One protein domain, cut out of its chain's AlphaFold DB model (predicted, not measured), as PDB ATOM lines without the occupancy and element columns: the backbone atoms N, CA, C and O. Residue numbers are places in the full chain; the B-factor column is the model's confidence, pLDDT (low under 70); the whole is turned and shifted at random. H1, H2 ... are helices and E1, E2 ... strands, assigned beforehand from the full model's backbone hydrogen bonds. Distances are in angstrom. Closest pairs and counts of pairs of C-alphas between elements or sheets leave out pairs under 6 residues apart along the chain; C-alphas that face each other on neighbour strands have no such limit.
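What this domain is: This is residues 121 to 313 of the 428 residues of an uncharacterized protein of Reyranella sp. CPCC 100927 (UniProt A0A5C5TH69). A strongly twisted sheet of five strands curls round one helix, H5, on one face, while H1 and H4 pack on the opposite face, with H2 and then H3 farther out. The hairpin E2 and E3 meets the sheet beside E7, and a tail with H7 and H8 makes the length, residues 300 to 305 sticking out. The 193 printed residues hold eight named helices and seven named strands, in the order H1 H2 H3 H4 E1 E2 E3 H5 E4 E5 E6 H6 E7 H7 H8; the class is mixed. The sheet's order is E1 E7 E4 E5 E6, antiparallel throughout. The whole is compact, with a radius of gyration of the C-alphas of 17.6 A and spans of 61 by 41 by 28 A.

Where its parts are: The large sheet has E1, residues 183 to 186; E7, 280 to 288, 20.7 A; E4, 224 to 231, 21.9 A; E5, 240 to 249, 26.2 A, beginning at C-alpha 240 (-53.380, -24.775, -22.173); and E6, 252 to 256. E7 bends by 78 degrees at residue 283. The hairpin is E2, 191 to 196, and E3, 201 to 206. The helices are H1, 127 to 138, 16.4 A, from C-alpha 127 (-48.734, -14.458, -18.186); H2, 145 to 152; H3, 156 to 161; H4, 168 to 177; H5, 209 to 217; H6, 266 to 269; H7, 291 to 299; and H8, 303 to 313, 15.9 A, ending at C-alpha 313 (-26.723, 5.040, -6.598).

How they stand to each other: E4, E5 and E6 form a meander, each strand the antiparallel neighbour of the one before; N 227 and O 244 are 2.9 A apart, N 254 and O 247 2.8 A. E7 pairs with E4, N 226 to O 286 at 2.8 A, and with E1, N 185 to O 285 at 2.9 A. E2 pairs with E3, N 193 to O 204 at 2.8 A. The C-alphas of Leu 206 in E3 and Ala 282 in E7 are 4.6 A apart, their closest. There are three layers, helices on both faces of the sheet: H1 and H4 on one, H5 on the other. H1, at a height of 8.3 A over the sheet, runs along the strands; its C-alpha 128 is 5.1 A from that of Thr 243. The C-alphas of Glu 213 in H5 and Ile 253 in E6 are 6.5 A apart, their closest. H6 only grazes the sheet with residues 266 to 269. H2, the hub, touches H1, H3 and H4; its closest C-alphas to H4 are Ala 151 and His 174, 5.9 A. O i to N i+4 pairs are within hydrogen-bond range throughout H1, H2, H5, H7 and H8, in 3 of 6 cases in H4, and in 0 of 2 in H3, where 2 of 3 O i to N i+3 pairs are; H6 is too short for such a pair.

The domain as a whole: The C-alphas farthest apart, of Thr 235 and Pro 303, are 61.2 A apart. The printed part has no cut and no long link. Mean pLDDT of the printed part is 80.0, and it is under 70 in residues 121 to 125, 158 to 166, 238 and 291 to 313.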
ATOM      1  N   ASN A 121     -51.619  -5.746 -21.147       47.06
ATOM      2  CA  ASN A 121     -52.402  -5.967 -22.365       47.06
ATOM      3  C   ASN A 121     -52.939  -7.413 -22.362       47.06
ATOM      4  O   ASN A 121     -52.193  -8.386 -22.496       47.06
ATOM      5  N   SER A 122     -54.254  -7.556 -22.201       43.88
ATOM      6  CA  SER A 122     -54.953  -8.838 -22.055       43.88
ATOM      7  C   SER A 122     -54.852  -9.749 -23.286       43.88
ATOM      8  O   SER A 122     -55.093 -10.956 -23.163       43.88
ATOM      9  N   LYS A 123     -54.466  -9.194 -24.444       42.28
ATOM     10  CA  LYS A 123     -54.417  -9.888 -25.738       42.28
ATOM     11  C   LYS A 123     -53.106 -10.627 -26.023       42.28
ATOM     12  O   LYS A 123     -53.081 -11.423 -26.952       42.28
ATOM     13  N   LEU A 124     -52.044 -10.411 -25.243       49.12
ATOM     14  CA  LEU A 124     -50.759 -11.089 -25.446       49.12
ATOM     15  C   LEU A 124     -50.579 -12.216 -24.402       49.12
ATOM     16  O   LEU A 124     -50.854 -11.992 -23.215       49.12
ATOM     17  N   PRO A 125     -50.138 -13.434 -24.780       57.44
ATOM     18  CA  PRO A 125     -49.792 -14.518 -23.851       57.44
ATOM     19  C   PRO A 125     -48.510 -14.220 -23.046       57.44
ATOM     20  O   PRO A 125     -47.522 -14.936 -23.108       57.44
ATOM     21  N   MET A 126     -48.546 -13.171 -22.219       78.56
ATOM     22  CA  MET A 126     -47.436 -12.719 -21.368       78.56
ATOM     23  C   MET A 126     -47.597 -13.118 -19.895       78.56
ATOM     24  O   MET A 126     -47.039 -12.470 -19.012       78.56
ATOM     25  N   CYS A 127     -48.405 -14.138 -19.583       83.25
ATOM     26  CA  CYS A 127     -48.734 -14.458 -18.186       83.25
ATOM     27  C   CYS A 127     -47.489 -14.745 -17.330       83.25
ATOM     28  O   CYS A 127     -47.423 -14.244 -16.210       83.25
ATOM     29  N   GLY A 128     -46.477 -15.420 -17.889       83.56
ATOM     30  CA  GLY A 128     -45.178 -15.636 -17.244       83.56
ATOM     31  C   GLY A 128     -44.463 -14.338 -16.874       83.56
ATOM     32  O   GLY A 128     -44.132 -14.126 -15.711       83.56
ATOM     33  N   PHE A 129     -44.301 -13.432 -17.841       86.00
ATOM     34  CA  PHE A 129     -43.631 -12.143 -17.646       86.00
ATOM     35  C   PHE A 129     -44.370 -11.251 -16.647       86.00
ATOM     36  O   PHE A 129     -43.760 -10.719 -15.724       86.00
ATOM     37  N   VAL A 130     -45.693 -11.127 -16.778       87.25
ATOM     38  CA  VAL A 130     -46.508 -10.308 -15.866       87.25
ATOM     39  C   VAL A 130     -46.446 -10.852 -14.441       87.25
ATOM     40  O   VAL A 130     -46.318 -10.089 -13.483       87.25
ATOM     41  N   ALA A 131     -46.534 -12.171 -14.278       85.25
ATOM     42  CA  ALA A 131     -46.483 -12.787 -12.963       85.25
ATOM     43  C   ALA A 131     -45.070 -12.706 -12.350       85.25
ATOM     44  O   ALA A 131     -44.954 -12.418 -11.161       85.25
ATOM     45  N   ALA A 132     -44.008 -12.830 -13.149       86.19
ATOM     46  CA  ALA A 132     -42.627 -12.628 -12.706       86.19
ATOM     47  C   ALA A 132     -42.348 -11.176 -12.276       86.19
ATOM     48  O   ALA A 132     -41.793 -10.944 -11.204       86.19
ATOM     49  N   VAL A 133     -42.826 -10.191 -13.041       87.69
ATOM     50  CA  VAL A 133     -42.771  -8.769 -12.668       87.69
ATOM     51  C   VAL A 133     -43.519  -8.509 -11.364       87.69
ATOM     52  O   VAL A 133     -43.026  -7.812 -10.479       87.69
ATOM     53  N   ARG A 134     -44.708  -9.094 -11.191       86.25
ATOM     54  CA  ARG A 134     -45.444  -9.008  -9.921       86.25
ATOM     55  C   ARG A 134     -44.652  -9.626  -8.770       86.25
ATOM     56  O   ARG A 134     -44.630  -9.032  -7.698       86.25
ATOM     57  N   ALA A 135     -44.016 -10.776  -8.982       84.50
ATOM     58  CA  ALA A 135     -43.186 -11.432  -7.974       84.50
ATOM     59  C   ALA A 135     -42.001 -10.553  -7.545       84.50
ATOM     60  O   ALA A 135     -41.797 -10.346  -6.353       84.50
ATOM     61  N   ALA A 136     -41.291  -9.956  -8.505       84.75
ATOM     62  CA  ALA A 136     -40.216  -9.003  -8.237       84.75
ATOM     63  C   ALA A 136     -40.715  -7.772  -7.457       84.75
ATOM     64  O   ALA A 136     -40.133  -7.388  -6.445       84.75
ATOM     65  N   ASN A 137     -41.867  -7.219  -7.846       82.88
ATOM     66  CA  ASN A 137     -42.499  -6.111  -7.125       82.88
ATOM     67  C   ASN A 137     -42.883  -6.484  -5.679       82.88
ATOM     68  O   ASN A 137     -42.870  -5.622  -4.797       82.88
ATOM     69  N   PHE A 138     -43.192  -7.755  -5.388       81.38
ATOM     70  CA  PHE A 138     -43.408  -8.219  -4.008       81.38
ATOM     71  C   PHE A 138     -42.133  -8.187  -3.156       81.38
ATOM     72  O   PHE A 138     -42.245  -8.044  -1.937       81.38
ATOM     73  N   GLN A 139     -40.955  -8.250  -3.779       80.44
ATOM     74  CA  GLN A 139     -39.649  -8.095  -3.132       80.44
ATOM     75  C   GLN A 139     -39.211  -6.634  -2.987       80.44
ATOM     76  O   GLN A 139     -38.154  -6.359  -2.439       80.44
ATOM     77  N   GLY A 140     -40.026  -5.682  -3.452       78.31
ATOM     78  CA  GLY A 140     -39.679  -4.259  -3.442       78.31
ATOM     79  C   GLY A 140     -38.871  -3.804  -4.661       78.31
ATOM     80  O   GLY A 140     -38.513  -2.631  -4.731       78.31
ATOM     81  N   LEU A 141     -38.630  -4.688  -5.637       76.38
ATOM     82  CA  LEU A 141     -38.014  -4.328  -6.912       76.38
ATOM     83  C   LEU A 141     -39.073  -3.766  -7.856       76.38
ATOM     84  O   LEU A 141     -39.958  -4.493  -8.294       76.38
ATOM     85  N   TYR A 142     -38.964  -2.482  -8.187       80.81
ATOM     86  CA  TYR A 142     -39.867  -1.819  -9.125       80.81
ATOM     87  C   TYR A 142     -39.426  -2.073 -10.565       80.81
ATOM     88  O   TYR A 142     -38.601  -1.336 -11.100       80.81
ATOM     89  N   ILE A 143     -39.983  -3.114 -11.185       81.38
ATOM     90  CA  ILE A 143     -39.737  -3.451 -12.594       81.38
ATOM     91  C   ILE A 143     -41.048  -3.500 -13.382       81.38
ATOM     92  O   ILE A 143     -42.109  -3.811 -12.832       81.38
ATOM     93  N   THR A 144     -40.971  -3.199 -14.674       84.00
ATOM     94  CA  THR A 144     -42.067  -3.317 -15.645       84.00
ATOM     95  C   THR A 144     -41.905  -4.574 -16.500       84.00
ATOM     96  O   THR A 144     -40.855  -5.224 -16.509       84.00
ATOM     97  N   VAL A 145     -42.947  -4.928 -17.261       82.56
ATOM     98  CA  VAL A 145     -42.843  -5.998 -18.274       82.56
ATOM     99  C   VAL A 145     -41.800  -5.643 -19.329       82.56
ATOM    100  O   VAL A 145     -41.083  -6.530 -19.783       82.56
ATOM    101  N   TYR A 146     -41.678  -4.358 -19.669       78.81
ATOM    102  CA  TYR A 146     -40.688  -3.864 -20.617       78.81
ATOM    103  C   TYR A 146     -39.253  -4.078 -20.121       78.81
ATOM    104  O   TYR A 146     -38.434  -4.613 -20.864       78.81
ATOM    105  N   ASP A 147     -38.965  -3.750 -18.856       78.19
ATOM    106  CA  ASP A 147     -37.633  -3.951 -18.267       78.19
ATOM    107  C   ASP A 147     -37.232  -5.434 -18.308       78.19
ATOM    108  O   ASP A 147     -36.112  -5.786 -18.687       78.19
ATOM    109  N   LEU A 148     -38.175  -6.324 -17.972       82.06
ATOM    110  CA  LEU A 148     -37.945  -7.764 -18.046       82.06
ATOM    111  C   LEU A 148     -37.760  -8.219 -19.502       82.06
ATOM    112  O   LEU A 148     -36.817  -8.951 -19.778       82.06
ATOM    113  N   ALA A 149     -38.594  -7.760 -20.440       79.69
ATOM    114  CA  ALA A 149     -38.480  -8.069 -21.870       79.69
ATOM    115  C   ALA A 149     -37.104  -7.679 -22.435       79.69
ATOM    116  O   ALA A 149     -36.430  -8.484 -23.083       79.69
ATOM    117  N   GLN A 150     -36.641  -6.471 -22.104       78.38
ATOM    118  CA  GLN A 150     -35.328  -5.962 -22.483       78.38
ATOM    119  C   GLN A 150     -34.199  -6.805 -21.878       78.38
ATOM    120  O   GLN A 150     -33.215  -7.096 -22.559       78.38
ATOM    121  N   ALA A 151     -34.351  -7.271 -20.632       75.38
ATOM    122  CA  ALA A 151     -33.394  -8.178 -20.000       75.38
ATOM    123  C   ALA A 151     -33.319  -9.555 -20.689       75.38
ATOM    124  O   ALA A 151     -32.254 -10.185 -20.660       75.38
ATOM    125  N   VAL A 152     -34.412 -10.004 -21.322       77.75
ATOM    126  CA  VAL A 152     -34.456 -11.205 -22.184       77.75
ATOM    127  C   VAL A 152     -33.915 -10.931 -23.592       77.75
ATOM    128  O   VAL A 152     -33.569 -11.861 -24.314       77.75
ATOM    129  N   GLY A 153     -33.772  -9.663 -23.985       79.88
ATOM    130  CA  GLY A 153     -33.386  -9.287 -25.346       79.88
ATOM    131  C   GLY A 153     -34.503  -9.534 -26.360       79.88
ATOM    132  O   GLY A 153     -34.227  -9.738 -27.539       79.88
ATOM    133  N   VAL A 154     -35.760  -9.542 -25.905       77.25
ATOM    134  CA  VAL A 154     -36.938  -9.774 -26.744       77.25
ATOM    135  C   VAL A 154     -37.783  -8.501 -26.757       77.25
ATOM    136  O   VAL A 154     -38.161  -8.026 -25.684       77.25
ATOM    137  N   PRO A 155     -38.102  -7.927 -27.932       75.31
ATOM    138  CA  PRO A 155     -39.009  -6.787 -27.994       75.31
ATOM    139  C   PRO A 155     -40.406  -7.189 -27.494       75.31
ATOM    140  O   PRO A 155     -40.847  -8.326 -27.694       75.31
ATOM    141  N   ILE A 156     -41.098  -6.276 -26.809       71.56
ATOM    142  CA  ILE A 156     -42.342  -6.574 -26.076       71.56
ATOM    143  C   ILE A 156     -43.447  -7.129 -26.990       71.56
ATOM    144  O   ILE A 156     -44.274  -7.933 -26.558       71.56
ATOM    145  N   GLU A 157     -43.422  -6.769 -28.273       72.81
ATOM    146  CA  GLU A 157     -44.372  -7.215 -29.291       72.81
ATOM    147  C   GLU A 157     -44.253  -8.724 -29.567       72.81
ATOM    148  O   GLU A 157     -45.243  -9.375 -29.908       72.81
ATOM    149  N   TYR A 158     -43.068  -9.305 -29.362       69.12
ATOM    150  CA  TYR A 158     -42.801 -10.727 -29.598       69.12
ATOM    151  C   TYR A 158     -43.114 -11.609 -28.390       69.12
ATOM    152  O   TYR A 158     -43.247 -12.825 -28.543       69.12
ATOM    153  N   LEU A 159     -43.316 -11.027 -27.204       68.44
ATOM    154  CA  LEU A 159     -43.673 -11.792 -26.007       68.44
ATOM    155  C   LEU A 159     -45.028 -12.493 -26.141       68.44
ATOM    156  O   LEU A 159     -45.235 -13.558 -25.566       68.44
ATOM    157  N   GLY A 160     -45.944 -11.930 -26.934       57.00
ATOM    158  CA  GLY A 160     -47.230 -12.555 -27.226       57.00
ATOM    159  C   GLY A 160     -47.194 -13.650 -28.302       57.00
ATOM    160  O   GLY A 160     -48.205 -14.308 -28.535       57.00
ATOM    161  N   GLY A 161     -46.060 -13.842 -28.977       48.12
ATOM    162  CA  GLY A 161     -45.901 -14.814 -30.063       48.12
ATOM    163  C   GLY A 161     -45.150 -16.083 -29.665       48.12
ATOM    164  O   GLY A 161     -45.065 -17.008 -30.471       48.12
ATOM    165  N   LEU A 162     -44.613 -16.150 -28.441       54.28
ATOM    166  CA  LEU A 162     -43.891 -17.314 -27.924       54.28
ATOM    167  C   LEU A 162     -44.878 -18.462 -27.640       54.28
ATOM    168  O   LEU A 162     -45.234 -18.755 -26.505       54.28
ATOM    169  N   GLN A 163     -45.346 -19.108 -28.711       50.12
ATOM    170  CA  GLN A 163     -46.207 -20.295 -28.672       50.12
ATOM    171  C   GLN A 163     -45.468 -21.569 -28.228       50.12
ATOM    172  O   GLN A 163     -46.084 -22.618 -28.066       50.12
ATOM    173  N   GLY A 164     -44.160 -21.496 -27.988       54.50
ATOM    174  CA  GLY A 164     -43.464 -22.453 -27.136       54.50
ATOM    175  C   GLY A 164     -43.430 -21.848 -25.750       54.50
ATOM    176  O   GLY A 164     -42.745 -20.850 -25.572       54.50
ATOM    177  N   LEU A 165     -44.206 -22.401 -24.819       50.75
ATOM    178  CA  LEU A 165     -44.231 -21.950 -23.431       50.75
ATOM    179  C   LEU A 165     -42.794 -21.808 -22.936       50.75
ATOM    180  O   LEU A 165     -42.147 -22.847 -22.786       50.75
ATOM    181  N   PRO A 166     -42.282 -20.585 -22.685       56.34
ATOM    182  CA  PRO A 166     -41.075 -20.490 -21.905       56.34
ATOM    183  C   PRO A 166     -41.432 -21.140 -20.574       56.34
ATOM    184  O   PRO A 166     -42.392 -20.738 -19.899       56.34
ATOM    185  N   ALA A 167     -40.737 -22.226 -20.246       70.69
ATOM    186  CA  ALA A 167     -40.861 -22.791 -18.923       70.69
ATOM    187  C   ALA A 167     -40.553 -21.653 -17.948       70.69
ATOM    188  O   ALA A 167     -39.772 -20.754 -18.255       70.69
ATOM    189  N   ILE A 168     -41.154 -21.659 -16.763       81.94
ATOM    190  CA  ILE A 168     -40.780 -20.679 -15.738       81.94
ATOM    191  C   ILE A 168     -39.246 -20.664 -15.533       81.94
ATOM    192  O   ILE A 168     -38.668 -19.610 -15.270       81.94
ATOM    193  N   HIS A 169     -38.588 -21.809 -15.745       77.31
ATOM    194  CA  HIS A 169     -37.138 -21.952 -15.785       77.31
ATOM    195  C   HIS A 169     -36.442 -20.988 -16.767       77.31
ATOM    196  O   HIS A 169     -35.388 -20.449 -16.443       77.31
ATOM    197  N   ASP A 170     -37.030 -20.695 -17.924       83.56
ATOM    198  CA  ASP A 170     -36.444 -19.791 -18.921       83.56
ATOM    199  C   ASP A 170     -36.409 -18.334 -18.436       83.56
ATOM    200  O   ASP A 170     -35.599 -17.546 -18.913       83.56
ATOM    201  N   LEU A 171     -37.230 -17.966 -17.444       83.81
ATOM    202  CA  LEU A 171     -37.181 -16.640 -16.818       83.81
ATOM    203  C   LEU A 171     -36.040 -16.515 -15.799       83.81
ATOM    204  O   LEU A 171     -35.621 -15.401 -15.484       83.81
ATOM    205  N   THR A 172     -35.525 -17.632 -15.282       87.50
ATOM    206  CA  THR A 172     -34.583 -17.634 -14.154       87.50
ATOM    207  C   THR A 172     -33.275 -16.883 -14.413       87.50
ATOM    208  O   THR A 172     -32.904 -16.079 -13.552       87.50
ATOM    209  N   PRO A 173     -32.590 -17.011 -15.574       85.31
ATOM    210  CA  PRO A 173     -31.335 -16.291 -15.796       85.31
ATOM    211  C   PRO A 173     -31.564 -14.777 -15.842       85.31
ATOM    212  O   PRO A 173     -30.724 -13.994 -15.398       85.31
ATOM    213  N   HIS A 174     -32.727 -14.363 -16.344       86.25
ATOM    214  CA  HIS A 174     -33.098 -12.960 -16.479       86.25
ATOM    215  C   HIS A 174     -33.498 -12.354 -15.139       86.25
ATOM    216  O   HIS A 174     -33.050 -11.255 -14.828       86.25
ATOM    217  N   LEU A 175     -34.255 -13.093 -14.322       84.75
ATOM    218  CA  LEU A 175     -34.583 -12.704 -12.950       84.75
ATOM    219  C   LEU A 175     -33.318 -12.515 -12.106       84.75
ATOM    220  O   LEU A 175     -33.172 -11.487 -11.446       84.75
ATOM    221  N   THR A 176     -32.359 -13.439 -12.203       86.00
ATOM    222  CA  THR A 176     -31.056 -13.302 -11.535       86.00
ATOM    223  C   THR A 176     -30.296 -12.069 -12.021       86.00
ATOM    224  O   THR A 176     -29.748 -11.323 -11.211       86.00
ATOM    225  N   LYS A 177     -30.282 -11.811 -13.336       80.88
ATOM    226  CA  LYS A 177     -29.581 -10.659 -13.929       80.88
ATOM    227  C   LYS A 177     -30.113  -9.314 -13.422       80.88
ATOM    228  O   LYS A 177     -29.335  -8.373 -13.304       80.88
ATOM    229  N   ILE A 178     -31.407  -9.227 -13.116       80.62
ATOM    230  CA  ILE A 178     -32.042  -8.016 -12.570       80.62
ATOM    231  C   ILE A 178     -32.100  -8.002 -11.032       80.62
ATOM    232  O   ILE A 178     -32.790  -7.170 -10.451       80.62
ATOM    233  N   GLY A 179     -31.380  -8.913 -10.368       82.94
ATOM    234  CA  GLY A 179     -31.240  -8.935  -8.911       82.94
ATOM    235  C   GLY A 179     -32.451  -9.473  -8.148       82.94
ATOM    236  O   GLY A 179     -32.519  -9.304  -6.933       82.94
ATOM    237  N   VAL A 180     -33.403 -10.125  -8.822       84.62
ATOM    238  CA  VAL A 180     -34.539 -10.773  -8.151       84.62
ATOM    239  C   VAL A 180     -34.043 -12.016  -7.424       84.62
ATOM    240  O   VAL A 180     -33.410 -12.887  -8.024       84.62
ATOM    241  N   LEU A 181     -34.353 -12.117  -6.132       86.88
ATOM    242  CA  LEU A 181     -34.010 -13.284  -5.327       86.88
ATOM    243  C   LEU A 181     -35.068 -14.364  -5.531       86.88
ATOM    244  O   LEU A 181     -36.258 -14.133  -5.326       86.88
ATOM    245  N   TRP A 182     -34.655 -15.566  -5.902       92.31
ATOM    246  CA  TRP A 182     -35.583 -16.673  -6.090       92.31
ATOM    247  C   TRP A 182     -34.938 -17.995  -5.681       92.31
ATOM    248  O   TRP A 182     -33.720 -18.147  -5.728       92.31
ATOM    249  N   ASN A 183     -35.774 -18.947  -5.283       92.12
ATOM    250  CA  ASN A 183     -35.384 -20.329  -5.042       92.12
ATOM    251  C   ASN A 183     -36.256 -21.246  -5.895       92.12
ATOM    252  O   ASN A 183     -37.464 -21.039  -6.004       92.12
ATOM    253  N   GLU A 184     -35.669 -22.278  -6.484       92.25
ATOM    254  CA  GLU A 184     -36.454 -23.319  -7.138       92.25
ATOM    255  C   GLU A 184     -37.047 -24.261  -6.087       92.25
ATOM    256  O   GLU A 184     -36.333 -24.757  -5.213       92.25
ATOM    257  N   ILE A 185     -38.342 -24.557  -6.186       90.56
ATOM    258  CA  ILE A 185     -38.968 -25.629  -5.414       90.56
ATOM    259  C   ILE A 185     -39.479 -26.690  -6.386       90.56
ATOM    260  O   ILE A 185     -40.341 -26.431  -7.226       90.56
ATOM    261  N   LYS A 186     -38.953 -27.910  -6.237       90.62
ATOM    262  CA  LYS A 186     -39.360 -29.083  -7.018       90.62
ATOM    263  C   LYS A 186     -40.412 -29.876  -6.259       90.62
ATOM    264  O   LYS A 186     -40.138 -30.438  -5.200       90.62
ATOM    265  N   MET A 187     -41.612 -29.946  -6.816       90.75
ATOM    266  CA  MET A 187     -42.699 -30.763  -6.288       90.75
ATOM    267  C   MET A 187     -42.549 -32.230  -6.727       90.75
ATOM    268  O   MET A 187     -41.846 -32.519  -7.699       90.75
ATOM    269  N   PRO A 188     -43.192 -33.190  -6.037       92.62
ATOM    270  CA  PRO A 188     -43.225 -34.575  -6.489       92.62
ATOM    271  C   PRO A 188     -43.935 -34.701  -7.842       92.62
ATOM    272  O   PRO A 188     -44.976 -34.077  -8.059       92.62
ATOM    273  N   VAL A 189     -43.395 -35.523  -8.739       92.38
ATOM    274  CA  VAL A 189     -44.002 -35.806 -10.048       92.38
ATOM    275  C   VAL A 189     -45.111 -36.835  -9.877       92.38
ATOM    276  O   VAL A 189     -44.900 -37.870  -9.253       92.38
ATOM    277  N   VAL A 190     -46.289 -36.549 -10.429       91.56
ATOM    278  CA  VAL A 190     -47.451 -37.456 -10.399       91.56
ATOM    279  C   VAL A 190     -47.833 -37.913 -11.797       91.56
ATOM    280  O   VAL A 190     -48.289 -39.038 -11.971       91.56
ATOM    281  N   SER A 191     -47.613 -37.076 -12.810       89.44
ATOM    282  CA  SER A 191     -47.765 -37.498 -14.196       89.44
ATOM    283  C   SER A 191     -46.726 -36.854 -15.104       89.44
ATOM    284  O   SER A 191     -46.128 -35.826 -14.784       89.44
ATOM    285  N   THR A 192     -46.507 -37.489 -16.251       89.31
ATOM    286  CA  THR A 192     -45.587 -37.018 -17.280       89.31
ATOM    287  C   THR A 192     -46.330 -36.960 -18.604       89.31
ATOM    288  O   THR A 192     -46.830 -37.972 -19.091       89.31
ATOM    289  N   VAL A 193     -46.393 -35.777 -19.203       84.69
ATOM    290  CA  VAL A 193     -46.986 -35.555 -20.521       84.69
ATOM    291  C   VAL A 193     -45.855 -35.429 -21.524       84.69
ATOM    292  O   VAL A 193     -45.015 -34.540 -21.411       84.69
ATOM    293  N   LYS A 194     -45.822 -36.315 -22.514       85.50
ATOM    294  CA  LYS A 194     -44.908 -36.191 -23.650       85.50
ATOM    295  C   LYS A 194     -45.649 -35.519 -24.792       85.50
ATOM    296  O   LYS A 194     -46.764 -35.919 -25.113       85.50
ATOM    297  N   GLY A 195     -45.025 -34.528 -25.409       78.88
ATOM    298  CA  GLY A 195     -45.544 -33.909 -26.618       78.88
ATOM    299  C   GLY A 195     -44.498 -33.870 -27.715       78.88
ATOM    300  O   GLY A 195     -43.291 -33.873 -27.471       78.88
ATOM    301  N   THR A 196     -44.976 -33.851 -28.950       72.31
ATOM    302  CA  THR A 196     -44.148 -33.702 -30.140       72.31
ATOM    303  C   THR A 196     -44.402 -32.317 -30.718       72.31
ATOM    304  O   THR A 196     -45.466 -32.027 -31.258       72.31
ATOM    305  N   SER A 197     -43.429 -31.416 -30.577       73.44
ATOM    306  CA  SER A 197     -43.364 -30.239 -31.445       73.44
ATOM    307  C   SER A 197     -42.755 -30.666 -32.784       73.44
ATOM    308  O   SER A 197     -41.937 -31.587 -32.822       73.44
ATOM    309  N   LYS A 198     -43.101 -29.967 -33.877       74.75
ATOM    310  CA  LYS A 198     -42.463 -30.153 -35.194       74.75
ATOM    311  C   LYS A 198     -40.931 -30.073 -35.127       74.75
ATOM    312  O   LYS A 198     -40.269 -30.624 -35.997       74.75
ATOM    313  N   SER A 199     -40.378 -29.381 -34.128       70.19
ATOM    314  CA  SER A 199     -38.937 -29.172 -33.991       70.19
ATOM    315  C   SER A 199     -38.259 -30.079 -32.962       70.19
ATOM    316  O   SER A 199     -37.129 -30.483 -33.219       70.19
ATOM    317  N   LYS A 200     -38.887 -30.408 -31.819       76.88
ATOM    318  CA  LYS A 200     -38.298 -31.273 -30.772       76.88
ATOM    319  C   LYS A 200     -39.368 -31.964 -29.908       76.88
ATOM    320  O   LYS A 200     -40.379 -31.335 -29.582       76.88
ATOM    321  N   PRO A 201     -39.162 -33.227 -29.488       81.94
ATOM    322  CA  PRO A 201     -39.970 -33.827 -28.432       81.94
ATOM    323  C   PRO A 201     -39.747 -33.073 -27.115       81.94
ATOM    324  O   PRO A 201     -38.626 -32.669 -26.804       81.94
ATOM    325  N   TRP A 202     -40.809 -32.900 -26.337       82.44
ATOM    326  CA  TRP A 202     -40.760 -32.298 -25.009       82.44
ATOM    327  C   TRP A 202     -41.463 -33.196 -23.994       82.44
ATOM    328  O   TRP A 202     -42.347 -33.986 -24.332       82.44
ATOM    329  N   THR A 203     -41.035 -33.093 -22.739       84.62
ATOM    330  CA  THR A 203     -41.598 -33.839 -21.613       84.62
ATOM    331  C   THR A 203     -41.956 -32.845 -20.522       84.62
ATOM    332  O   THR A 203     -41.104 -32.082 -20.083       84.62
ATOM    333  N   LEU A 204     -43.219 -32.840 -20.114       84.94
ATOM    334  CA  LEU A 204     -43.745 -31.996 -19.054       84.94
ATOM    335  C   LEU A 204     -44.089 -32.864 -17.851       84.94
ATOM    336  O   LEU A 204     -44.941 -33.748 -17.933       84.94
ATOM    337  N   GLU A 205     -43.437 -32.596 -16.729       88.62
ATOM    338  CA  GLU A 205     -43.723 -33.254 -15.461       88.62
ATOM    339  C   GLU A 205     -44.728 -32.422 -14.666       88.62
ATOM    340  O   GLU A 205     -44.533 -31.227 -14.430       88.62
ATOM    341  N   LEU A 206     -45.820 -33.062 -14.263       89.38
ATOM    342  CA  LEU A 206     -46.933 -32.443 -13.561       89.38
ATOM    343  C   LEU A 206     -47.020 -32.976 -12.136       89.38
ATOM    344  O   LEU A 206     -46.701 -34.135 -11.852       89.38
ATOM    345  N   SER A 207     -47.486 -32.117 -11.240       93.62
ATOM    346  CA  SER A 207     -47.764 -32.431  -9.846       93.62
ATOM    347  C   SER A 207     -49.261 -32.300  -9.544       93.62
ATOM    348  O   SER A 207     -50.078 -32.096 -10.442       93.62
ATOM    349  N   THR A 208     -49.642 -32.441  -8.277       94.25
ATOM    350  CA  THR A 208     -51.026 -32.261  -7.819       94.25
ATOM    351  C   THR A 208     -51.187 -30.937  -7.087       94.25
ATOM    352  O   THR A 208     -50.225 -30.365  -6.568       94.25
ATOM    353  N   VAL A 209     -52.428 -30.458  -6.992       92.81
ATOM    354  CA  VAL A 209     -52.753 -29.272  -6.188       92.81
ATOM    355  C   VAL A 209     -52.382 -29.492  -4.719       92.81
ATOM    356  O   VAL A 209     -51.861 -28.580  -4.090       92.81
ATOM    357  N   GLN A 210     -52.535 -30.709  -4.187       93.62
ATOM    358  CA  GLN A 210     -52.139 -31.025  -2.810       93.62
ATOM    359  C   GLN A 210     -50.623 -30.903  -2.596       93.62
ATOM    360  O   GLN A 210     -50.179 -30.440  -1.545       93.62
ATOM    361  N   HIS A 211     -49.804 -31.296  -3.578       93.75
ATOM    362  CA  HIS A 211     -48.356 -31.090  -3.509       93.75
ATOM    363  C   HIS A 211     -47.984 -29.609  -3.552       93.75
ATOM    364  O   HIS A 211     -47.115 -29.189  -2.786       93.75
ATOM    365  N   LEU A 212     -48.678 -28.821  -4.377       93.50
ATOM    366  CA  LEU A 212     -48.533 -27.368  -4.395       93.50
ATOM    367  C   LEU A 212     -48.905 -26.759  -3.043       93.50
ATOM    368  O   LEU A 212     -48.109 -26.027  -2.465       93.50
ATOM    369  N   GLU A 213     -50.067 -27.099  -2.490       92.75
ATOM    370  CA  GLU A 213     -50.502 -26.631  -1.172       92.75
ATOM    371  C   GLU A 213     -49.488 -26.976  -0.083       92.75
ATOM    372  O   GLU A 213     -49.145 -26.112   0.721       92.75
ATOM    373  N   LYS A 214     -48.951 -28.201  -0.085       92.62
ATOM    374  CA  LYS A 214     -47.908 -28.625   0.857       92.62
ATOM    375  C   LYS A 214     -46.614 -27.827   0.680       92.62
ATOM    376  O   LYS A 214     -46.020 -27.422   1.677       92.62
ATOM    377  N   GLY A 215     -46.197 -27.584  -0.563       90.12
ATOM    378  CA  GLY A 215     -45.028 -26.761  -0.877       90.12
ATOM    379  C   GLY A 215     -45.190 -25.321  -0.387       90.12
ATOM    380  O   GLY A 215     -44.310 -24.794   0.281       90.12
ATOM    381  N   ILE A 216     -46.352 -24.710  -0.625       91.75
ATOM    382  CA  ILE A 216     -46.658 -23.338  -0.189       91.75
ATOM    383  C   ILE A 216     -46.896 -23.252   1.324       91.75
ATOM    384  O   ILE A 216     -46.602 -22.228   1.939       91.75
ATOM    385  N   ALA A 217     -47.418 -24.304   1.956       87.50
ATOM    386  CA  ALA A 217     -47.655 -24.329   3.397       87.50
ATOM    387  C   ALA A 217     -46.357 -24.173   4.204       87.50
ATOM    388  O   ALA A 217     -46.402 -23.584   5.294       87.50
ATOM    389  N   ALA A 218     -45.234 -24.651   3.654       85.12
ATOM    390  CA  ALA A 218     -43.895 -24.506   4.219       85.12
ATOM    391  C   ALA A 218     -43.326 -23.079   4.094       85.12
ATOM    392  O   ALA A 218     -42.411 -22.729   4.837       85.12
ATOM    393  N   ASN A 219     -43.886 -22.238   3.218       84.75
ATOM    394  CA  ASN A 219     -43.409 -20.874   3.008       84.75
ATOM    395  C   ASN A 219     -43.833 -19.931   4.143       84.75
ATOM    396  O   ASN A 219     -44.844 -20.135   4.837       84.75
ATOM    397  N   THR A 220     -43.068 -18.850   4.308       81.31
ATOM    398  CA  THR A 220     -43.369 -17.828   5.310       81.31
ATOM    399  C   THR A 220     -44.536 -16.944   4.864       81.31
ATOM    400  O   THR A 220     -44.917 -16.882   3.691       81.31
ATOM    401  N   LYS A 221     -45.185 -16.278   5.826       80.75
ATOM    402  CA  LYS A 221     -46.293 -15.365   5.529       80.75
ATOM    403  C   LYS A 221     -45.739 -14.130   4.814       80.75
ATOM    404  O   LYS A 221     -45.151 -13.278   5.462       80.75
ATOM    405  N   GLY A 222     -46.007 -14.016   3.517       83.56
ATOM    406  CA  GLY A 222     -45.543 -12.899   2.684       83.56
ATOM    407  C   GLY A 222     -44.936 -13.383   1.374       83.56
ATOM    408  O   GLY A 222     -45.121 -12.734   0.347       83.56
ATOM    409  N   ASP A 223     -44.328 -14.570   1.409       92.00
ATOM    410  CA  ASP A 223     -43.731 -15.220   0.251       92.00
ATOM    411  C   ASP A 223     -44.757 -15.478  -0.851       92.00
ATOM    412  O   ASP A 223     -45.927 -15.806  -0.598       92.00
ATOM    413  N   VAL A 224     -44.287 -15.389  -2.090       94.12
ATOM    414  CA  VAL A 224     -45.066 -15.728  -3.278       94.12
ATOM    415  C   VAL A 224     -44.306 -16.751  -4.107       94.12
ATOM    416  O   VAL A 224     -43.081 -16.736  -4.172       94.12
ATOM    417  N   CYS A 225     -45.031 -17.653  -4.751       95.31
ATOM    418  CA  CYS A 225     -44.477 -18.595  -5.707       95.31
ATOM    419  C   CYS A 225     -45.076 -18.355  -7.082       95.31
ATOM    420  O   CYS A 225     -46.278 -18.140  -7.208       95.31
ATOM    421  N   LEU A 226     -44.247 -18.430  -8.110       95.00
ATOM    422  CA  LEU A 226     -44.661 -18.454  -9.501       95.00
ATOM    423  C   LEU A 226     -44.855 -19.907  -9.924       95.00
ATOM    424  O   LEU A 226     -43.935 -20.716  -9.785       95.00
ATOM    425  N   VAL A 227     -46.047 -20.235 -10.417       94.50
ATOM    426  CA  VAL A 227     -46.441 -21.609 -10.753       94.50
ATOM    427  C   VAL A 227     -47.078 -21.630 -12.134       94.50
ATOM    428  O   VAL A 227     -47.969 -20.831 -12.422       94.50
ATOM    429  N   ASN A 228     -46.647 -22.565 -12.979       93.81
ATOM    430  CA  ASN A 228     -47.302 -22.854 -14.249       93.81
ATOM    431  C   ASN A 228     -48.395 -23.893 -14.012       93.81
ATOM    432  O   ASN A 228     -48.132 -24.951 -13.446       93.81
ATOM    433  N   LEU A 229     -49.611 -23.598 -14.449       94.44
ATOM    434  CA  LEU A 229     -50.760 -24.495 -14.409       94.44
ATOM    435  C   LEU A 229     -51.047 -25.003 -15.815       94.44
ATOM    436  O   LEU A 229     -51.026 -24.205 -16.747       94.44
ATOM    437  N   TYR A 230     -51.354 -26.290 -15.951       92.44
ATOM    438  CA  TYR A 230     -51.669 -26.941 -17.220       92.44
ATOM    439  C   TYR A 230     -53.003 -27.669 -17.141       92.44
ATOM    440  O   TYR A 230     -53.221 -28.438 -16.207       92.44
ATOM    441  N   TRP A 231     -53.873 -27.494 -18.130       93.06
ATOM    442  CA  TRP A 231     -55.141 -28.220 -18.194       93.06
ATOM    443  C   TRP A 231     -55.508 -28.596 -19.622       93.06
ATOM    444  O   TRP A 231     -55.103 -27.942 -20.586       93.06
ATOM    445  N   ASP A 232     -56.269 -29.678 -19.734       87.38
ATOM    446  CA  ASP A 232     -56.859 -30.109 -20.990       87.38
ATOM    447  C   ASP A 232     -58.130 -29.299 -21.255       87.38
ATOM    448  O   ASP A 232     -58.963 -29.093 -20.370       87.38
ATOM    449  N   MET A 233     -58.291 -28.840 -22.491       78.25
ATOM    450  CA  MET A 233     -59.556 -28.263 -22.933       78.25
ATOM    451  C   MET A 233     -60.508 -29.401 -23.301       78.25
ATOM    452  O   MET A 233     -60.098 -30.368 -23.947       78.25
ATOM    453  N   ALA A 234     -61.794 -29.263 -22.973       74.88
ATOM    454  CA  ALA A 234     -62.821 -30.279 -23.241       74.88
ATOM    455  C   ALA A 234     -62.914 -30.725 -24.720       74.88
ATOM    456  O   ALA A 234     -63.468 -31.776 -25.020       74.88
ATOM    457  N   THR A 235     -62.361 -29.946 -25.653       74.94
ATOM    458  CA  THR A 235     -62.424 -30.175 -27.103       74.94
ATOM    459  C   THR A 235     -61.265 -31.006 -27.669       74.94
ATOM    460  O   THR A 235     -61.084 -31.026 -28.884       74.94
ATOM    461  N   GLY A 236     -60.422 -31.625 -26.832       70.25
ATOM    462  CA  GLY A 236     -59.207 -32.318 -27.299       70.25
ATOM    463  C   GLY A 236     -58.140 -31.372 -27.867       70.25
ATOM    464  O   GLY A 236     -57.217 -31.807 -28.556       70.25
ATOM    465  N   ALA A 237     -58.273 -30.068 -27.603       70.06
ATOM    466  CA  ALA A 237     -57.268 -29.071 -27.945       70.06
ATOM    467  C   ALA A 237     -56.003 -29.256 -27.079       70.06
ATOM    468  O   ALA A 237     -56.088 -29.828 -25.989       70.06
ATOM    469  N   PRO A 238     -54.828 -28.787 -27.549       68.56
ATOM    470  CA  PRO A 238     -53.581 -28.907 -26.799       68.56
ATOM    471  C   PRO A 238     -53.716 -28.318 -25.393       68.56
ATOM    472  O   PRO A 238     -54.434 -27.332 -25.200       68.56
ATOM    473  N   LYS A 239     -52.994 -28.915 -24.431       77.56
ATOM    474  CA  LYS A 239     -52.941 -28.431 -23.048       77.56
ATOM    475  C   LYS A 239     -52.687 -26.930 -23.033       77.56
ATOM    476  O   LYS A 239     -51.662 -26.470 -23.541       77.56
ATOM    477  N   GLN A 240     -53.615 -26.181 -22.450       83.44
ATOM    478  CA  GLN A 240     -53.380 -24.775 -22.173       83.44
ATOM    479  C   GLN A 240     -52.485 -24.654 -20.954       83.44
ATOM    480  O   GLN A 240     -52.473 -25.530 -20.087       83.44
ATOM    481  N   ALA A 241     -51.730 -23.565 -20.909       89.25
ATOM    482  CA  ALA A 241     -50.892 -23.254 -19.777       89.25
ATOM    483  C   ALA A 241     -51.105 -21.816 -19.323       89.25
ATOM    484  O   ALA A 241     -51.293 -20.904 -20.131       89.25
ATOM    485  N   HIS A 242     -51.055 -21.620 -18.011       92.75
ATOM    486  CA  HIS A 242     -51.187 -20.313 -17.394       92.75
ATOM    487  C   HIS A 242     -50.249 -20.185 -16.206       92.75
ATOM    488  O   HIS A 242     -50.279 -21.001 -15.287       92.75
ATOM    489  N   THR A 243     -49.431 -19.139 -16.209       93.38
ATOM    490  CA  THR A 243     -48.597 -18.790 -15.063       93.38
ATOM    491  C   THR A 243     -49.394 -17.934 -14.089       93.38
ATOM    492  O   THR A 243     -49.930 -16.888 -14.464       93.38
ATOM    493  N   VAL A 244     -49.431 -18.352 -12.826       95.06
ATOM    494  CA  VAL A 244     -50.070 -17.624 -11.726       95.06
ATOM    495  C   VAL A 244     -49.093 -17.414 -10.581       95.06
ATOM    496  O   VAL A 244     -48.102 -18.132 -10.442       95.06
ATOM    497  N   LEU A 245     -49.406 -16.446  -9.723       95.62
ATOM    498  CA  LEU A 245     -48.785 -16.350  -8.410       95.62
ATOM    499  C   LEU A 245     -49.616 -17.113  -7.385       95.62
ATOM    500  O   LEU A 245     -50.840 -17.004  -7.359       95.62
ATOM    501  N   VAL A 246     -48.945 -17.843  -6.508       95.94
ATOM    502  CA  VAL A 246     -49.551 -18.610  -5.422       95.94
ATOM    503  C   VAL A 246     -48.898 -18.195  -4.117       95.94
ATOM    504  O   VAL A 246     -47.678 -18.094  -4.027       95.94
ATOM    505  N   ARG A 247     -49.699 -17.939  -3.088       95.19
ATOM    506  CA  ARG A 247     -49.188 -17.594  -1.758       95.19
ATOM    507  C   ARG A 247     -50.016 -18.213  -0.654       95.19
ATOM    508  O   ARG A 247     -51.190 -18.521  -0.848       95.19
ATOM    509  N   LYS A 248     -49.431 -18.310   0.535       93.88
ATOM    510  CA  LYS A 248     -50.140 -18.727   1.744       93.88
ATOM    511  C   LYS A 248     -51.162 -17.664   2.158       93.88
ATOM    512  O   LYS A 248     -50.829 -16.482   2.279       93.88
ATOM    513  N   PHE A 249     -52.407 -18.070   2.399       92.25
ATOM    514  CA  PHE A 249     -53.474 -17.186   2.869       92.25
ATOM    515  C   PHE A 249     -54.347 -17.900   3.908       92.25
ATOM    516  O   PHE A 249     -55.139 -18.789   3.595       92.25
ATOM    517  N   GLY A 250     -54.195 -17.510   5.176       91.44
ATOM    518  CA  GLY A 250     -54.831 -18.213   6.289       91.44
ATOM    519  C   GLY A 250     -54.308 -19.647   6.407       91.44
ATOM    520  O   GLY A 250     -53.100 -19.855   6.506       91.44
ATOM    521  N   LYS A 251     -55.224 -20.622   6.402       90.94
ATOM    522  CA  LYS A 251     -54.904 -22.061   6.428       90.94
ATOM    523  C   LYS A 251     -54.748 -22.687   5.036       90.94
ATOM    524  O   LYS A 251     -54.429 -23.866   4.956       90.94
ATOM    525  N   GLY A 252     -54.997 -21.929   3.972       92.94
ATOM    526  CA  GLY A 252     -54.934 -22.416   2.597       92.94
ATOM    527  C   GLY A 252     -53.982 -21.594   1.741       92.94
ATOM    528  O   GLY A 252     -53.106 -20.877   2.240       92.94
ATOM    529  N   ILE A 253     -54.195 -21.680   0.436       95.31
ATOM    530  CA  ILE A 253     -53.468 -20.907  -0.563       95.31
ATOM    531  C   ILE A 253     -54.394 -19.913  -1.259       95.31
ATOM    532  O   ILE A 253     -55.619 -20.015  -1.220       95.31
ATOM    533  N   GLN A 254     -53.788 -18.907  -1.868       96.00
ATOM    534  CA  GLN A 254     -54.456 -17.934  -2.709       96.00
ATOM    535  C   GLN A 254     -53.717 -17.855  -4.034       96.00
ATOM    536  O   GLN A 254     -52.503 -17.651  -4.056       96.00
ATOM    537  N   TYR A 255     -54.481 -17.960  -5.112       96.31
ATOM    538  CA  TYR A 255     -54.025 -17.770  -6.477       96.31
ATOM    539  C   TYR A 255     -54.238 -16.313  -6.876       96.31
ATOM    540  O   TYR A 255     -55.237 -15.695  -6.502       96.31
ATOM    541  N   ILE A 256     -53.295 -15.749  -7.618       94.75
ATOM    542  CA  ILE A 256     -53.346 -14.389  -8.137       94.75
ATOM    543  C   ILE A 256     -53.003 -14.472  -9.622       94.75
ATOM    544  O   ILE A 256     -51.898 -14.875  -9.987       94.75
ATOM    545  N   ASP A 257     -53.964 -14.116 -10.470       93.44
ATOM    546  CA  ASP A 257     -53.781 -14.163 -11.920       93.44
ATOM    547  C   ASP A 257     -53.001 -12.943 -12.448       93.44
ATOM    548  O   ASP A 257     -52.621 -12.028 -11.705       93.44
ATOM    549  N   ARG A 258     -52.789 -12.899 -13.769       86.62
ATOM    550  CA  ARG A 258     -52.107 -11.780 -14.443       86.62
ATOM    551  C   ARG A 258     -52.791 -10.418 -14.250       86.62
ATOM    552  O   ARG A 258     -52.115  -9.392 -14.301       86.62
ATOM    553  N   THR A 259     -54.105 -10.391 -14.015       84.88
ATOM    554  CA  THR A 259     -54.874  -9.160 -13.741       84.88
ATOM    555  C   THR A 259     -54.720  -8.715 -12.286       84.88
ATOM    556  O   THR A 259     -54.876  -7.541 -11.961       84.88
ATOM    557  N   GLY A 260     -54.295  -9.620 -11.403       88.06
ATOM    558  CA  GLY A 260     -54.183  -9.383  -9.968       88.06
ATOM    559  C   GLY A 260     -55.433  -9.761  -9.196       88.06
ATOM    560  O   GLY A 260     -55.459  -9.594  -7.970       88.06
ATOM    561  N   LYS A 261     -56.450 -10.281  -9.891       92.19
ATOM    562  CA  LYS A 261     -57.617 -10.872  -9.259       92.19
ATOM    563  C   LYS A 261     -57.177 -12.097  -8.466       92.19
ATOM    564  O   LYS A 261     -56.255 -12.822  -8.846       92.19
ATOM    565  N   ARG A 262     -57.797 -12.260  -7.300       95.62
ATOM    566  CA  ARG A 262     -57.417 -13.251  -6.298       95.62
ATOM    567  C   ARG A 262     -58.487 -14.318  -6.214       95.62
ATOM    568  O   ARG A 262     -59.661 -13.972  -6.150       95.62
ATOM    569  N   TYR A 263     -58.055 -15.563  -6.118       96.56
ATOM    570  CA  TYR A 263     -58.921 -16.732  -6.057       96.56
ATOM    571  C   TYR A 263     -58.461 -17.637  -4.919       96.56
ATOM    572  O   TYR A 263     -57.272 -17.705  -4.600       96.56
ATOM    573  N   ARG A 264     -59.406 -18.312  -4.273       96.06
ATOM    574  CA  ARG A 264     -59.151 -19.244  -3.167       96.06
ATOM    575  C   ARG A 264     -58.942 -20.674  -3.653       96.06
ATOM    576  O   ARG A 264     -58.429 -21.493  -2.902       96.06
ATOM    577  N   SER A 265     -59.335 -20.972  -4.886       96.31
ATOM    578  CA  SER A 265     -59.176 -22.281  -5.513       96.31
ATOM    579  C   SER A 265     -59.099 -22.151  -7.033       96.31
ATOM    580  O   SER A 265     -59.518 -21.140  -7.601       96.31
ATOM    581  N   LEU A 266     -58.613 -23.201  -7.698       96.12
ATOM    582  CA  LEU A 266     -58.678 -23.304  -9.157       96.12
ATOM    583  C   LEU A 266     -60.126 -23.354  -9.667       96.12
ATOM    584  O   LEU A 266     -60.427 -22.789 -10.710       96.12
ATOM    585  N   ALA A 267     -61.046 -23.952  -8.905       96.62
ATOM    586  CA  ALA A 267     -62.468 -23.970  -9.253       96.62
ATOM    587  C   ALA A 267     -63.075 -22.556  -9.318       96.62
ATOM    588  O   ALA A 267     -63.905 -22.277 -10.175       96.62
ATOM    589  N   GLU A 268     -62.636 -21.633  -8.456       96.69
ATOM    590  CA  GLU A 268     -63.065 -20.228  -8.517       96.69
ATOM    591  C   GLU A 268     -62.496 -19.500  -9.754       96.69
ATOM    592  O   GLU A 268     -63.090 -18.539 -10.242       96.69
ATOM    593  N   MET A 269     -61.358 -19.963 -10.286       96.00
ATOM    594  CA  MET A 269     -60.746 -19.418 -11.502       96.00
ATOM    595  C   MET A 269     -61.451 -19.859 -12.793       96.00
ATOM    596  O   MET A 269     -61.279 -19.191 -13.812       96.00
ATOM    597  N   GLU A 270     -62.268 -20.916 -12.756       94.69
ATOM    598  CA  GLU A 270     -62.970 -21.499 -13.915       94.69
ATOM    599  C   GLU A 270     -63.775 -20.461 -14.710       94.69
ATOM    600  O   GLU A 270     -63.756 -20.448 -15.939       94.69
ATOM    601  N   GLY A 271     -64.425 -19.524 -14.013       92.25
ATOM    602  CA  GLY A 271     -65.205 -18.466 -14.658       92.25
ATOM    603  C   GLY A 271     -64.365 -17.460 -15.455       92.25
ATOM    604  O   GLY A 271     -64.890 -16.799 -16.344       92.25
ATOM    605  N   ALA A 272     -63.071 -17.325 -15.144       91.81
ATOM    606  CA  ALA A 272     -62.140 -16.473 -15.887       91.81
ATOM    607  C   ALA A 272     -61.329 -17.264 -16.928       91.81
ATOM    608  O   ALA A 272     -60.955 -16.709 -17.962       91.81
ATOM    609  N   TYR A 273     -61.070 -18.545 -16.657       92.44
ATOM    610  CA  TYR A 273     -60.263 -19.433 -17.488       92.44
ATOM    611  C   TYR A 273     -60.950 -20.806 -17.590       92.44
ATOM    612  O   TYR A 273     -60.742 -21.656 -16.724       92.44
ATOM    613  N   PRO A 274     -61.761 -21.047 -18.633       93.06
ATOM    614  CA  PRO A 274     -62.462 -22.319 -18.795       93.06
ATOM    615  C   PRO A 274     -61.506 -23.522 -18.818       93.06
ATOM    616  O   PRO A 274     -60.527 -23.538 -19.565       93.06
ATOM    617  N   GLY A 275     -61.810 -24.532 -18.006       92.38
ATOM    618  CA  GLY A 275     -61.059 -25.767 -17.787       92.38
ATOM    619  C   GLY A 275     -60.002 -25.707 -16.675       92.38
ATOM    620  O   GLY A 275     -59.489 -26.754 -16.270       92.38
ATOM    621  N   ILE A 276     -59.664 -24.521 -16.154       95.12
ATOM    622  CA  ILE A 276     -58.562 -24.365 -15.192       95.12
ATOM    623  C   ILE A 276     -58.844 -25.022 -13.833       95.12
ATOM    624  O   ILE A 276     -57.910 -25.327 -13.094       95.12
ATOM    625  N   GLY A 277     -60.107 -25.271 -13.489       95.12
ATOM    626  CA  GLY A 277     -60.516 -25.953 -12.265       95.12
ATOM    627  C   GLY A 277     -59.945 -27.367 -12.155       95.12
ATOM    628  O   GLY A 277     -59.705 -27.841 -11.045       95.12
ATOM    629  N   GLY A 278     -59.666 -28.005 -13.297       93.94
ATOM    630  CA  GLY A 278     -58.972 -29.290 -13.395       93.94
ATOM    631  C   GLY A 278     -57.463 -29.179 -13.642       93.94
ATOM    632  O   GLY A 278     -56.831 -30.187 -13.960       93.94
ATOM    633  N   ALA A 279     -56.875 -27.982 -13.549       94.88
ATOM    634  CA  ALA A 279     -55.475 -27.781 -13.888       94.88
ATOM    635  C   ALA A 279     -54.516 -28.469 -12.914       94.88
ATOM    636  O   ALA A 279     -54.726 -28.536 -11.702       94.88
ATOM    637  N   GLN A 280     -53.406 -28.934 -13.473       94.31
ATOM    638  CA  GLN A 280     -52.297 -29.538 -12.758       94.31
ATOM    639  C   GLN A 280     -51.106 -28.578 -12.768       94.31
ATOM    640  O   GLN A 280     -50.746 -28.060 -13.830       94.31
ATOM    641  N   PRO A 281     -50.477 -28.315 -11.614       93.81
ATOM    642  CA  PRO A 281     -49.265 -27.517 -11.582       93.81
ATOM    643  C   PRO A 281     -48.095 -28.264 -12.237       93.81
ATOM    644  O   PRO A 281     -47.978 -29.486 -12.125       93.81
ATOM    645  N   ALA A 282     -47.200 -27.520 -12.882       91.88
ATOM    646  CA  ALA A 282     -45.881 -28.006 -13.272       91.88
ATOM    647  C   ALA A 282     -45.119 -28.499 -12.041       91.88
ATOM    648  O   ALA A 282     -45.341 -27.995 -10.944       91.88
ATOM    649  N   ARG A 283     -44.179 -29.429 -12.212       91.56
ATOM    650  CA  ARG A 283     -43.288 -29.874 -11.130       91.56
ATOM    651  C   ARG A 283     -42.527 -28.717 -10.477       91.56
ATOM    652  O   ARG A 283     -42.308 -28.729  -9.267       91.56
ATOM    653  N   GLU A 284     -42.090 -27.766 -11.283       90.25
ATOM    654  CA  GLU A 284     -41.218 -26.675 -10.867       90.25
ATOM    655  C   GLU A 284     -42.042 -25.436 -10.515       90.25
ATOM    656  O   GLU A 284     -42.957 -25.040 -11.242       90.25
ATOM    657  N   MET A 285     -41.688 -24.799  -9.401       93.31
ATOM    658  CA  MET A 285     -42.156 -23.463  -9.051       93.31
ATOM    659  C   MET A 285     -40.986 -22.599  -8.584       93.31
ATOM    660  O   MET A 285     -40.050 -23.099  -7.960       93.31
ATOM    661  N   LEU A 286     -41.051 -21.296  -8.854       92.88
ATOM    662  CA  LEU A 286     -40.073 -20.341  -8.326       92.88
ATOM    663  C   LEU A 286     -40.645 -19.684  -7.087       92.88
ATOM    664  O   LEU A 286     -41.714 -19.084  -7.135       92.88
ATOM    665  N   HIS A 287     -39.938 -19.799  -5.978       94.69
ATOM    666  CA  HIS A 287     -40.245 -19.146  -4.719       94.69
ATOM    667  C   HIS A 287     -39.520 -17.817  -4.624       94.69
ATOM    668  O   HIS A 287     -38.301 -17.752  -4.747       94.69
ATOM    669  N   PHE A 288     -40.288 -16.771  -4.364       92.12
ATOM    670  CA  PHE A 288     -39.817 -15.420  -4.137       92.12
ATOM    671  C   PHE A 288     -40.046 -15.128  -2.655       92.12
ATOM    672  O   PHE A 288     -41.194 -14.877  -2.255       92.12
ATOM    673  N   PRO A 289     -38.995 -15.217  -1.819       89.69
ATOM    674  CA  PRO A 289     -39.120 -14.875  -0.411       89.69
ATOM    675  C   PRO A 289     -39.527 -13.406  -0.268       89.69
ATOM    676  O   PRO A 289     -39.126 -12.579  -1.090       89.69
ATOM    677  N   ASP A 290     -40.300 -13.067   0.764       84.44
ATOM    678  CA  ASP A 290     -40.586 -11.672   1.108       84.44
ATOM    679  C   ASP A 290     -39.321 -11.027   1.684       84.44
ATOM    680  O   ASP A 290     -39.065 -11.002   2.892       84.44
ATOM    681  N   THR A 291     -38.481 -10.522   0.786       68.06
ATOM    682  CA  THR A 291     -37.202  -9.902   1.133       68.06
ATOM    683  C   THR A 291     -37.390  -8.612   1.908       68.06
ATOM    684  O   THR A 291     -36.468  -8.214   2.600       68.06
ATOM    685  N   ARG A 292     -38.583  -8.000   1.929       66.38
ATOM    686  CA  ARG A 292     -38.827  -6.776   2.711       66.38
ATOM    687  C   ARG A 292     -38.510  -6.943   4.194       66.38
ATOM    688  O   ARG A 292     -38.131  -5.971   4.834       66.38
ATOM    689  N   VAL A 293     -38.632  -8.154   4.739       52.59
ATOM    690  CA  VAL A 293     -38.266  -8.442   6.135       52.59
ATOM    691  C   VAL A 293     -36.770  -8.746   6.265       52.59
ATOM    692  O   VAL A 293     -36.116  -8.231   7.167       52.59
ATOM    693  N   ALA A 294     -36.210  -9.546   5.355       53.12
ATOM    694  CA  ALA A 294     -34.801  -9.952   5.395       53.12
ATOM    695  C   ALA A 294     -33.831  -8.810   5.043       53.12
ATOM    696  O   ALA A 294     -32.745  -8.712   5.605       53.12
ATOM    697  N   GLU A 295     -34.232  -7.941   4.124       54.44
ATOM    698  CA  GLU A 295     -33.485  -6.787   3.645       54.44
ATOM    699  C   GLU A 295     -33.612  -5.627   4.629       54.44
ATOM    700  O   GLU A 295     -32.590  -5.070   4.997       54.44
ATOM    701  N   ALA A 296     -34.792  -5.370   5.213       51.28
ATOM    702  CA  ALA A 296     -34.901  -4.446   6.348       51.28
ATOM    703  C   ALA A 296     -34.044  -4.895   7.548       51.28
ATOM    704  O   ALA A 296     -33.399  -4.066   8.188       51.28
ATOM    705  N   ALA A 297     -33.977  -6.203   7.827       47.19
ATOM    706  CA  ALA A 297     -33.123  -6.752   8.880       47.19
ATOM    707  C   ALA A 297     -31.620  -6.690   8.536       47.19
ATOM    708  O   ALA A 297     -30.817  -6.374   9.409       47.19
ATOM    709  N   ARG A 298     -31.220  -6.947   7.280       49.59
ATOM    710  CA  ARG A 298     -29.822  -6.805   6.817       49.59
ATOM    711  C   ARG A 298     -29.371  -5.346   6.740       49.59
ATOM    712  O   ARG A 298     -28.254  -5.045   7.138       49.59
ATOM    713  N   MET A 299     -30.230  -4.446   6.271       47.53
ATOM    714  CA  MET A 299     -29.971  -3.004   6.192       47.53
ATOM    715  C   MET A 299     -29.868  -2.367   7.581       47.53
ATOM    716  O   MET A 299     -29.090  -1.439   7.774       47.53
ATOM    717  N   ALA A 300     -30.598  -2.891   8.570       47.69
ATOM    718  CA  ALA A 300     -30.443  -2.486   9.965       47.69
ATOM    719  C   ALA A 300     -29.142  -3.002  10.612       47.69
ATOM    720  O   ALA A 300     -28.771  -2.520  11.680       47.69
ATOM    721  N   ALA A 301     -28.456  -3.974   9.995       46.28
ATOM    722  CA  ALA A 301     -27.351  -4.694  10.621       46.28
ATOM    723  C   ALA A 301     -25.953  -4.104  10.361       46.28
ATOM    724  O   ALA A 301     -25.044  -4.441  11.118       46.28
ATOM    725  N   SER A 302     -25.740  -3.217   9.374       50.41
ATOM    726  CA  SER A 302     -24.480  -2.453   9.327       50.41
ATOM    727  C   SER A 302     -24.569  -1.084   8.624       50.41
ATOM    728  O   SER A 302     -25.163  -0.968   7.546       50.41
ATOM    729  N   PRO A 303     -23.955  -0.028   9.197       54.81
ATOM    730  CA  PRO A 303     -23.815   1.280   8.550       54.81
ATOM    731  C   PRO A 303     -23.123   1.219   7.180       54.81
ATOM    732  O   PRO A 303     -23.451   1.997   6.290       54.81
ATOM    733  N   GLU A 304     -22.195   0.284   6.981       52.69
ATOM    734  CA  GLU A 304     -21.418   0.134   5.747       52.69
ATOM    735  C   GLU A 304     -22.281  -0.351   4.575       52.69
ATOM    736  O   GLU A 304     -22.099   0.111   3.448       52.69
ATOM    737  N   ALA A 305     -23.262  -1.226   4.832       50.94
ATOM    738  CA  ALA A 305     -24.230  -1.651   3.820       50.94
ATOM    739  C   ALA A 305     -25.113  -0.478   3.358       50.94
ATOM    740  O   ALA A 305     -25.440  -0.377   2.176       50.94
ATOM    741  N   LEU A 306     -25.425   0.447   4.275       47.66
ATOM    742  CA  LEU A 306     -26.146   1.687   3.983       47.66
ATOM    743  C   LEU A 306     -25.322   2.611   3.062       47.66
ATOM    744  O   LEU A 306     -25.836   3.125   2.071       47.66
ATOM    745  N   PHE A 307     -24.025   2.790   3.342       46.69
ATOM    746  CA  PHE A 307     -23.141   3.639   2.530       46.69
ATOM    747  C   PHE A 307     -22.814   3.043   1.154       46.69
ATOM    748  O   PHE A 307     -22.731   3.788   0.177       46.69
ATOM    749  N   ALA A 308     -22.680   1.719   1.042       42.47
ATOM    750  CA  ALA A 308     -22.479   1.053  -0.244       42.47
ATOM    751  C   ALA A 308     -23.692   1.220  -1.182       42.47
ATOM    752  O   ALA A 308     -23.516   1.387  -2.389       42.47
ATOM    753  N   LEU A 309     -24.916   1.254  -0.636       37.75
ATOM    754  CA  LEU A 309     -26.143   1.500  -1.404       37.75
ATOM    755  C   LEU A 309     -26.206   2.940  -1.948       37.75
ATOM    756  O   LEU A 309     -26.566   3.154  -3.106       37.75
ATOM    757  N   ILE A 310     -25.791   3.917  -1.132       37.94
ATOM    758  CA  ILE A 310     -25.671   5.331  -1.526       37.94
ATOM    759  C   ILE A 310     -24.593   5.498  -2.610       37.94
ATOM    760  O   ILE A 310     -24.817   6.196  -3.597       37.94
ATOM    761  N   ALA A 311     -23.449   4.819  -2.472       33.03
ATOM    762  CA  ALA A 311     -22.341   4.898  -3.425       33.03
ATOM    763  C   ALA A 311     -22.664   4.257  -4.788       33.03
ATOM    764  O   ALA A 311     -22.300   4.812  -5.823       33.03
ATOM    765  N   ILE A 312     -23.395   3.135  -4.815       32.00
ATOM    766  CA  ILE A 312     -23.838   2.487  -6.064       32.00
ATOM    767  C   ILE A 312     -24.933   3.315  -6.770       32.00
ATOM    768  O   ILE A 312     -25.013   3.300  -7.997       32.00
ATOM    769  N   ARG A 313     -25.735   4.097  -6.029       35.84
ATOM    770  CA  ARG A 313     -26.723   5.040  -6.598       35.84
ATOM    771  C   ARG A 313     -26.150   6.395  -7.037       35.84
ATOM    772  O   ARG A 313     -26.845   7.119  -7.741       35.84
TER     773      ARG A 313